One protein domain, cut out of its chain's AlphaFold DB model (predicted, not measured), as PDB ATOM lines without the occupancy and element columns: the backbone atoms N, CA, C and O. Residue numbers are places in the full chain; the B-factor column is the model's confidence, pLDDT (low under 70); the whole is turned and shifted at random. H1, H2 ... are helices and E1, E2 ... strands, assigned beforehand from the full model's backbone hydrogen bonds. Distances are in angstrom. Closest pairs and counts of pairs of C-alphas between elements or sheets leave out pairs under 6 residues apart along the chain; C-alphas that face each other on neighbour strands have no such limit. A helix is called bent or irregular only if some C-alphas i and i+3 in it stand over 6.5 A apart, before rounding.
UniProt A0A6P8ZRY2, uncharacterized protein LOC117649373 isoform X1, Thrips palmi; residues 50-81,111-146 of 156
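Overview. This is residues 50 to 81 and 111 to 146 of the 156 residues of the protein "uncharacterized protein LOC117649373 isoform X1" of Thrips palmi (UniProt A0A6P8ZRY2). A long, bent hairpin of E1 and E2, with short E3 beside the second half of E2, makes a narrow sheet of three strands. Loops with two very short helices, H1 and H2, arch away from this sheet in a loose, open curve, and the tip of the hairpin makes one end of the longest axis. The printed part has 68 residues, with E1, E2, H1, H2 and E3 in that order along the chain; the sheet runs E1, E2, E3, antiparallel throughout. The class is mixed, helices and strands, with 32 residues, under half, in named elements. The whole is only just loose, close to compact, with a radius of gyration of the C-alphas of 13.2 A and spans of 40 by 28 by 17 A.

Along the chain. E2, residues 64 to 73, is 26.2 A long and bends by 51 degrees at residue 67. E1, residues 50 to 58, is 24.4 A long, begins at C-alpha 50 (80.162, 92.064, 94.034) and bends by 51 degrees at residue 53. E3, residues 142 to 145, spans 10.2 A and ends at C-alpha 145 (90.987, 87.490, 102.892). H1 is residues 111 to 114, 4.8 A, and H2 residues 123 to 127, 6.0 A.

Arrangement. E1 and E2 form a hairpin, with N 55 and O 68 at 2.8 A. On the inner strand E2, N 71 and O 143 of E3 are 3.3 A apart. Residues 129 to 130 pair antiparallel with 144 to 145 of E3. H2 is only just not on the sheet, with 4 pairs of C-alphas within 10 A; its closest C-alphas to E3 are Ile 125 and Pro 145, 7.4 A. H1 is not on the sheet, and H1 and H2 are apart. The O i to N i+4 pair of H2 is within hydrogen-bond range; H1 is too short for one.

Size, cuts and confidence. The C-alphas farthest apart, Tyr 61 and Lys 78, are 40.0 A apart. Residues 82 to 110 are not printed, with 6.5 A across the cut. The link H2 to E3 is long. Residues 140 to 146 have pLDDT under 70.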
ATOM      1  N   ASN A  50      80.198  93.243  94.890       82.88
ATOM      2  CA  ASN A  50      80.162  92.064  94.034       82.88
ATOM      3  C   ASN A  50      81.361  91.165  94.321       82.88
ATOM      4  O   ASN A  50      82.485  91.658  94.348       82.88
ATOM      5  N   LEU A  51      81.120  89.867  94.502       84.06
ATOM      6  CA  LEU A  51      82.179  88.864  94.544       84.06
ATOM      7  C   LEU A  51      82.691  88.647  93.115       84.06
ATOM      8  O   LEU A  51      81.938  88.188  92.258       84.06
ATOM      9  N   THR A  52      83.940  89.014  92.845       85.81
ATOM     10  CA  THR A  52      84.536  88.929  91.501       85.81
ATOM     11  C   THR A  52      85.341  87.660  91.308       85.81
ATOM     12  O   THR A  52      85.313  87.074  90.228       85.81
ATOM     13  N   ASN A  53      86.051  87.228  92.345       86.06
ATOM     14  CA  ASN A  53      86.924  86.069  92.285       86.06
ATOM     15  C   ASN A  53      86.992  85.390  93.653       86.06
ATOM     16  O   ASN A  53      86.828  86.043  94.679       86.06
ATOM     17  N   TYR A  54      87.235  84.087  93.680       86.50
ATOM     18  CA  TYR A  54      87.576  83.374  94.902       86.50
ATOM     19  C   TYR A  54      88.368  82.111  94.573       86.50
ATOM     20  O   TYR A  54      88.168  81.482  93.534       86.50
ATOM     21  N   ARG A  55      89.258  81.720  95.484       86.56
ATOM     22  CA  ARG A  55      90.038  80.487  95.399       86.56
ATOM     23  C   ARG A  55      89.675  79.579  96.562       86.56
ATOM     24  O   ARG A  55      89.733  79.991  97.718       86.56
ATOM     25  N   ILE A  56      89.303  78.345  96.239       86.44
ATOM     26  CA  ILE A  56      89.091  77.281  97.221       86.44
ATOM     27  C   ILE A  56      90.349  76.423  97.253       86.44
ATOM     28  O   ILE A  56      90.855  76.021  96.205       86.44
ATOM     29  N   GLU A  57      90.832  76.132  98.451       87.75
ATOM     30  CA  GLU A  57      91.952  75.226  98.681       87.75
ATOM     31  C   GLU A  57      91.542  74.094  99.622       87.75
ATOM     32  O   GLU A  57      90.565  74.188 100.370       87.75
ATOM     33  N   LEU A  58      92.305  73.005  99.559       88.31
ATOM     34  CA  LEU A  58      92.208  71.900 100.497       88.31
ATOM     35  C   LEU A  58      93.272  72.064 101.565       88.31
ATOM     36  O   LEU A  58      94.432  72.354 101.279       88.31
ATOM     37  N   ASN A  59      92.881  71.825 102.800       83.31
ATOM     38  CA  ASN A  59      93.831  71.757 103.893       83.31
ATOM     39  C   ASN A  59      94.416  70.351 104.098       83.31
ATOM     40  O   ASN A  59      94.058  69.394 103.413       83.31
ATOM     41  N   GLU A  60      95.277  70.218 105.112       85.25
ATOM     42  CA  GLU A  60      95.940  68.962 105.487       85.25
ATOM     43  C   GLU A  60      94.981  67.811 105.844       85.25
ATOM     44  O   GLU A  60      95.354  66.644 105.739       85.25
ATOM     45  N   TYR A  61      93.735  68.113 106.224       83.94
ATOM     46  CA  TYR A  61      92.705  67.115 106.526       83.94
ATOM     47  C   TYR A  61      91.752  66.849 105.351       83.94
ATOM     48  O   TYR A  61      90.818  66.061 105.498       83.94
ATOM     49  N   GLY A  62      91.966  67.487 104.197       82.12
ATOM     50  CA  GLY A  62      91.113  67.360 103.016       82.12
ATOM     51  C   GLY A  62      89.781  68.111 103.106       82.12
ATOM     52  O   GLY A  62      88.885  67.825 102.316       82.12
ATOM     53  N   ALA A  63      89.628  69.054 104.043       83.94
ATOM     54  CA  ALA A  63      88.485  69.969 104.034       83.94
ATOM     55  C   ALA A  63      88.725  71.122 103.052       83.94
ATOM     56  O   ALA A  63      89.843  71.623 102.931       83.94
ATOM     57  N   GLU A  64      87.665  71.569 102.388       83.88
ATOM     58  CA  GLU A  64      87.718  72.734 101.510       83.88
ATOM     59  C   GLU A  64      87.530  74.023 102.325       83.88
ATOM     60  O   GLU A  64      86.643  74.113 103.181       83.88
ATOM     61  N   TYR A  65      88.343  75.040 102.049       80.25
ATOM     62  CA  TYR A  65      88.199  76.386 102.608       80.25
ATOM     63  C   TYR A  65      88.443  77.452 101.537       80.25
ATOM     64  O   TYR A  65      89.118  77.209 100.539       80.25
ATOM     65  N   ILE A  66      87.880  78.642 101.740       80.56
ATOM     66  CA  ILE A  66      88.129  79.793 100.869       80.56
ATOM     67  C   ILE A  66      89.473  80.397 101.279       80.56
ATOM     68  O   ILE A  66      89.583  80.971 102.361       80.56
ATOM     69  N   ALA A  67      90.483  80.230 100.428       79.69
ATOM     70  CA  ALA A  67      91.823  80.757 100.652       79.69
ATOM     71  C   ALA A  67      91.909  82.249 100.327       79.69
ATOM     72  O   ALA A  67      92.527  82.988 101.082       79.69
ATOM     73  N   ASP A  68      91.245  82.668  99.245       82.25
ATOM     74  CA  ASP A  68      91.161  84.057  98.793       82.25
ATOM     75  C   ASP A  68      89.753  84.341  98.246       82.25
ATOM     76  O   ASP A  68      89.116  83.464  97.661       82.25
ATOM     77  N   ALA A  69      89.262  85.567  98.408       83.31
ATOM     78  CA  ALA A  69      88.004  86.051  97.843       83.31
ATOM     79  C   ALA A  69      88.071  87.558  97.589       83.31
ATOM     80  O   ALA A  69      88.307  88.332  98.506       83.31
ATOM     81  N   GLU A  70      87.818  87.978  96.360       84.44
ATOM     82  CA  GLU A  70      87.857  89.370  95.934       84.44
ATOM     83  C   GLU A  70      86.457  89.960  95.873       84.44
ATOM     84  O   GLU A  70      85.565  89.434  95.202       84.44
ATOM     85  N   TRP A  71      86.285  91.099  96.538       82.62
ATOM     86  CA  TRP A  71      85.039  91.853  96.514       82.62
ATOM     87  C   TRP A  71      85.264  93.244  95.945       82.62
ATOM     88  O   TRP A  71      86.120  93.974  96.437       82.62
ATOM     89  N   TRP A  72      84.445  93.633  94.969       81.88
ATOM     90  CA  TRP A  72      84.423  94.990  94.430       81.88
ATOM     91  C   TRP A  72      83.259  95.786  95.006       81.88
ATOM     92  O   TRP A  72      82.103  95.391  94.840       81.88
ATOM     93  N   LEU A  73      83.539  96.925  95.642       82.56
ATOM     94  CA  LEU A  73      82.509  97.849  96.119       82.56
ATOM     95  C   LEU A  73      82.321  99.019  95.151       82.56
ATOM     96  O   LEU A  73      83.167  99.899  95.053       82.56
ATOM     97  N   TYR A  74      81.158  99.093  94.505       81.75
ATOM     98  CA  TYR A  74      80.807 100.192  93.592       81.75
ATOM     99  C   TYR A  74      80.401 101.478  94.317       81.75
ATOM    100  O   TYR A  74      80.338 102.553  93.725       81.75
ATOM    101  N   ARG A  75      80.042 101.373  95.601       81.69
ATOM    102  CA  ARG A  75      79.632 102.514  96.416       81.69
ATOM    103  C   ARG A  75      80.161 102.358  97.829       81.69
ATOM    104  O   ARG A  75      80.017 101.298  98.430       81.69
ATOM    105  N   GLY A  76      80.697 103.448  98.370       80.75
ATOM    106  CA  GLY A  76      81.144 103.482  99.752       80.75
ATOM    107  C   GLY A  76      79.998 103.221 100.731       80.75
ATOM    108  O   GLY A  76      78.895 103.765 100.588       80.75
ATOM    109  N   ILE A  77      80.265 102.394 101.737       82.31
ATOM    110  CA  ILE A  77      79.308 102.008 102.770       82.31
ATOM    111  C   ILE A  77      79.577 102.865 104.002       82.31
ATOM    112  O   ILE A  77      80.579 102.687 104.690       82.31
ATOM    113  N   LYS A  78      78.672 103.801 104.302       81.81
ATOM    114  CA  LYS A  78      78.806 104.657 105.491       81.81
ATOM    115  C   LYS A  78      78.473 103.908 106.778       81.81
ATOM    116  O   LYS A  78      79.187 104.034 107.766       81.81
ATOM    117  N   VAL A  79      77.377 103.151 106.754       82.06
ATOM    118  CA  VAL A  79      76.849 102.398 107.895       82.06
ATOM    119  C   VAL A  79      76.239 101.098 107.382       82.06
ATOM    120  O   VAL A  79      75.516 101.100 106.386       82.06
ATOM    121  N   LEU A  80      76.505 100.004 108.090       81.56
ATOM    122  CA  LEU A  80      75.799  98.736 107.938       81.56
ATOM    123  C   LEU A  80      74.671  98.701 108.959       81.56
ATOM    124  O   LEU A  80      74.916  98.726 110.163       81.56
ATOM    125  N   THR A  81      73.437  98.682 108.471       83.94
ATOM    126  CA  THR A  81      72.239  98.705 109.321       83.94
ATOM    127  C   THR A  81      71.630  97.328 109.515       83.94
ATOM    128  O   THR A  81      70.951  97.104 110.504       83.94
ATOM    129  N   LEU A 111      76.331  96.955 113.543       80.56
ATOM    130  CA  LEU A 111      77.130  96.037 112.717       80.56
ATOM    131  C   LEU A 111      78.541  96.550 112.453       80.56
ATOM    132  O   LEU A 111      79.494  95.798 112.566       80.56
ATOM    133  N   CYS A 112      78.705  97.842 112.189       80.94
ATOM    134  CA  CYS A 112      80.033  98.426 112.004       80.94
ATOM    135  C   CYS A 112      80.949  98.304 113.238       80.94
ATOM    136  O   CYS A 112      82.164  98.316 113.081       80.94
ATOM    137  N   ALA A 113      80.386  98.180 114.444       80.94
ATOM    138  CA  ALA A 113      81.134  97.928 115.673       80.94
ATOM    139  C   ALA A 113      81.264  96.424 115.981       80.94
ATOM    140  O   ALA A 113      82.281  95.993 116.521       80.94
ATOM    141  N   LEU A 114      80.261  95.617 115.616       80.31
ATOM    142  CA  LEU A 114      80.245  94.168 115.842       80.31
ATOM    143  C   LEU A 114      81.108  93.389 114.852       80.31
ATOM    144  O   LEU A 114      81.705  92.380 115.219       80.31
ATOM    145  N   VAL A 115      81.178  93.832 113.601       79.56
ATOM    146  CA  VAL A 115      81.945  93.174 112.543       79.56
ATOM    147  C   VAL A 115      83.428  93.049 112.927       79.56
ATOM    148  O   VAL A 115      83.914  91.919 112.923       79.56
ATOM    149  N   PRO A 116      84.129  94.111 113.378       78.75
ATOM    150  CA  PRO A 116      85.518  93.991 113.831       78.75
ATOM    151  C   PRO A 116      85.667  93.450 115.266       78.75
ATOM    152  O   PRO A 116      86.792  93.318 115.753       78.75
ATOM    153  N   SER A 117      84.570  93.165 115.982       81.44
ATOM    154  CA  SER A 117      84.658  92.701 117.371       81.44
ATOM    155  C   SER A 117      85.380  91.354 117.458       81.44
ATOM    156  O   SER A 117      85.303  90.521 116.552       81.44
ATOM    157  N   LYS A 118      86.134  91.147 118.542       80.69
ATOM    158  CA  LYS A 118      86.830  89.885 118.823       80.69
ATOM    159  C   LYS A 118      85.908  88.961 119.621       80.69
ATOM    160  O   LYS A 118      85.217  89.428 120.518       80.69
ATOM    161  N   GLY A 119      85.948  87.659 119.336       77.25
ATOM    162  CA  GLY A 119      85.201  86.644 120.089       77.25
ATOM    163  C   GLY A 119      83.793  86.347 119.563       77.25
ATOM    164  O   GLY A 119      83.057  85.607 120.207       77.25
ATOM    165  N   VAL A 120      83.420  86.883 118.398       78.56
ATOM    166  CA  VAL A 120      82.222  86.465 117.656       78.56
ATOM    167  C   VAL A 120      82.590  85.406 116.615       78.56
ATOM    168  O   VAL A 120      83.738  85.320 116.181       78.56
ATOM    169  N   LEU A 121      81.620  84.587 116.199       72.44
ATOM    170  CA  LEU A 121      81.860  83.430 115.322       72.44
ATOM    171  C   LEU A 121      82.554  83.807 113.997       72.44
ATOM    172  O   LEU A 121      83.354  83.043 113.470       72.44
ATOM    173  N   TRP A 122      82.274  85.002 113.476       73.00
ATOM    174  CA  TRP A 122      82.856  85.521 112.236       73.00
ATOM    175  C   TRP A 122      84.130  86.352 112.447       73.00
ATOM    176  O   TRP A 122      84.701  86.826 111.465       73.00
ATOM    177  N   SER A 123      84.596  86.555 113.689       77.38
ATOM    178  CA  SER A 123      85.800  87.351 113.978       77.38
ATOM    179  C   SER A 123      87.023  86.914 113.163       77.38
ATOM    180  O   SER A 123      87.686  87.801 112.624       77.38
ATOM    181  N   PRO A 124      87.334  85.606 113.017       75.62
ATOM    182  CA  PRO A 124      88.494  85.187 112.229       75.62
ATOM    183  C   PRO A 124      88.390  85.628 110.760       75.62
ATOM    184  O   PRO A 124      89.401  85.939 110.132       75.62
ATOM    185  N   ILE A 125      87.162  85.719 110.232       73.38
ATOM    186  CA  ILE A 125      86.887  86.065 108.828       73.38
ATOM    187  C   ILE A 125      87.178  87.525 108.599       73.38
ATOM    188  O   ILE A 125      87.901  87.894 107.685       73.38
ATOM    189  N   VAL A 126      86.637  88.360 109.468       77.25
ATOM    190  CA  VAL A 126      86.744  89.802 109.313       77.25
ATOM    191  C   VAL A 126      88.171  90.281 109.581       77.25
ATOM    192  O   VAL A 126      88.647  91.196 108.917       77.25
ATOM    193  N   GLN A 127      88.875  89.656 110.527       78.06
ATOM    194  CA  GLN A 127      90.238  90.053 110.905       78.06
ATOM    195  C   GLN A 127      91.299  89.694 109.862       78.06
ATOM    196  O   GLN A 127      92.388  90.259 109.893       78.06
ATOM    197  N   THR A 128      91.000  88.758 108.961       77.06
ATOM    198  CA  THR A 128      91.910  88.344 107.885       77.06
ATOM    199  C   THR A 128      91.686  89.119 106.587       77.06
ATOM    200  O   THR A 128      92.478  88.961 105.661       77.06
ATOM    201  N   MET A 129      90.653  89.968 106.515       75.88
ATOM    202  CA  MET A 129      90.383  90.818 105.353       75.88
ATOM    203  C   MET A 129      91.403  91.953 105.233       75.88
ATOM    204  O   MET A 129      91.670  92.673 106.198       75.88
ATOM    205  N   GLU A 130      91.912  92.157 104.021       77.81
ATOM    206  CA  GLU A 130      92.726  93.305 103.635       77.81
ATOM    207  C   GLU A 130      92.035  94.104 102.524       77.81
ATOM    208  O   GLU A 130      91.729  93.522 101.488       77.81
ATOM    209  N   PRO A 131      91.797  95.418 102.698       76.00
ATOM    210  CA  PRO A 131      92.060  96.199 103.904       76.00
ATOM    211  C   PRO A 131      91.156  95.766 105.066       76.00
ATOM    212  O   PRO A 131      90.112  95.150 104.868       76.00
ATOM    213  N   GLU A 132      91.556  96.100 106.294       77.56
ATOM    214  CA  GLU A 132      90.758  95.784 107.480       77.56
ATOM    215  C   GLU A 132      89.344  96.362 107.338       77.56
ATOM    216  O   GLU A 132      89.161  97.538 106.999       77.56
ATOM    217  N   PHE A 133      88.332  95.541 107.615       76.62
ATOM    218  CA  PHE A 133      86.946  95.962 107.489       76.62
ATOM    219  C   PHE A 133      86.592  96.995 108.567       76.62
ATOM    220  O   PHE A 133      86.308  96.664 109.720       76.62
ATOM    221  N   LYS A 134      86.582  98.271 108.178       80.62
ATOM    222  CA  LYS A 134      86.190  99.401 109.026       80.62
ATOM    223  C   LYS A 134      85.167 100.260 108.304       80.62
ATOM    224  O   LYS A 134      85.373 100.662 107.164       80.62
ATOM    225  N   CYS A 135      84.068 100.570 108.985       80.06
ATOM    226  CA  CYS A 135      83.147 101.596 108.509       80.06
ATOM    227  C   CYS A 135      83.683 102.999 108.863       80.06
ATOM    228  O   CYS A 135      84.191 103.174 109.973       80.06
ATOM    229  N   PRO A 136      83.498 104.014 108.001       81.94
ATOM    230  CA  PRO A 136      82.933 103.927 106.657       81.94
ATOM    231  C   PRO A 136      83.915 103.286 105.663       81.94
ATOM    232  O   PRO A 136      85.107 103.574 105.685       81.94
ATOM    233  N   ILE A 137      83.395 102.454 104.763       81.50
ATOM    234  CA  ILE A 137      84.174 101.801 103.707       81.50
ATOM    235  C   ILE A 137      84.133 102.690 102.464       81.50
ATOM    236  O   ILE A 137      83.050 103.092 102.031       81.50
ATOM    237  N   ALA A 138      85.293 103.016 101.897       78.06
ATOM    238  CA  ALA A 138      85.380 103.796 100.665       78.06
ATOM    239  C   ALA A 138      84.842 103.008  99.454       78.06
ATOM    240  O   ALA A 138      84.818 101.777  99.456       78.06
ATOM    241  N   ALA A 139      84.390 103.725  98.419       72.88
ATOM    242  CA  ALA A 139      84.156 103.100  97.117       72.88
ATOM    243  C   ALA A 139      85.492 102.600  96.541       72.88
ATOM    244  O   ALA A 139      86.544 103.118  96.917       72.88
ATOM    245  N   ASP A 140      85.436 101.594  95.670       67.38
ATOM    246  CA  ASP A 140      86.601 101.000  94.997       67.38
ATOM    247  C   ASP A 140      87.603 100.308  95.942       67.38
ATOM    248  O   ASP A 140      88.734 100.005  95.566       67.38
ATOM    249  N   ALA A 141      87.184 100.010  97.177       63.53
ATOM    250  CA  ALA A 141      87.934  99.137  98.067       63.53
ATOM    251  C   ALA A 141      87.814  97.683  97.584       63.53
ATOM    252  O   ALA A 141      86.710  97.132  97.546       63.53
ATOM    253  N   ALA A 142      88.949  97.073  97.234       63.25
ATOM    254  CA  ALA A 142      89.062  95.639  96.991       63.25
ATOM    255  C   ALA A 142      89.420  94.936  98.303       63.25
ATOM    256  O   ALA A 142      90.428  95.286  98.915       63.25
ATOM    257  N   PHE A 143      88.601  93.974  98.738       62.88
ATOM    258  CA  PHE A 143      88.887  93.160  99.924       62.88
ATOM    259  C   PHE A 143      89.443  91.794  99.527       62.88
ATOM    260  O   PHE A 143      88.843  91.136  98.682       62.88
ATOM    261  N   LEU A 144      90.536  91.375 100.170       56.88
ATOM    262  CA  LEU A 144      91.211  90.085 100.028       56.88
ATOM    263  C   LEU A 144      91.339  89.419 101.414       56.88
ATOM    264  O   LEU A 144      92.020  89.970 102.277       56.88
ATOM    265  N   PRO A 145      90.698  88.273 101.699       53.81
ATOM    266  CA  PRO A 145      90.987  87.490 102.892       53.81
ATOM    267  C   PRO A 145      92.356  86.823 102.742       53.81
ATOM    268  O   PRO A 145      92.629  86.204 101.722       53.81
ATOM    269  N   ARG A 146      93.220  86.936 103.755       48.31
ATOM    270  CA  ARG A 146      94.503  86.220 103.803       48.31
ATOM    271  C   ARG A 146      94.314  84.718 104.099       48.31
ATOM    272  O   ARG A 146      93.366  84.360 104.804       48.31
TER     273      ARG A 146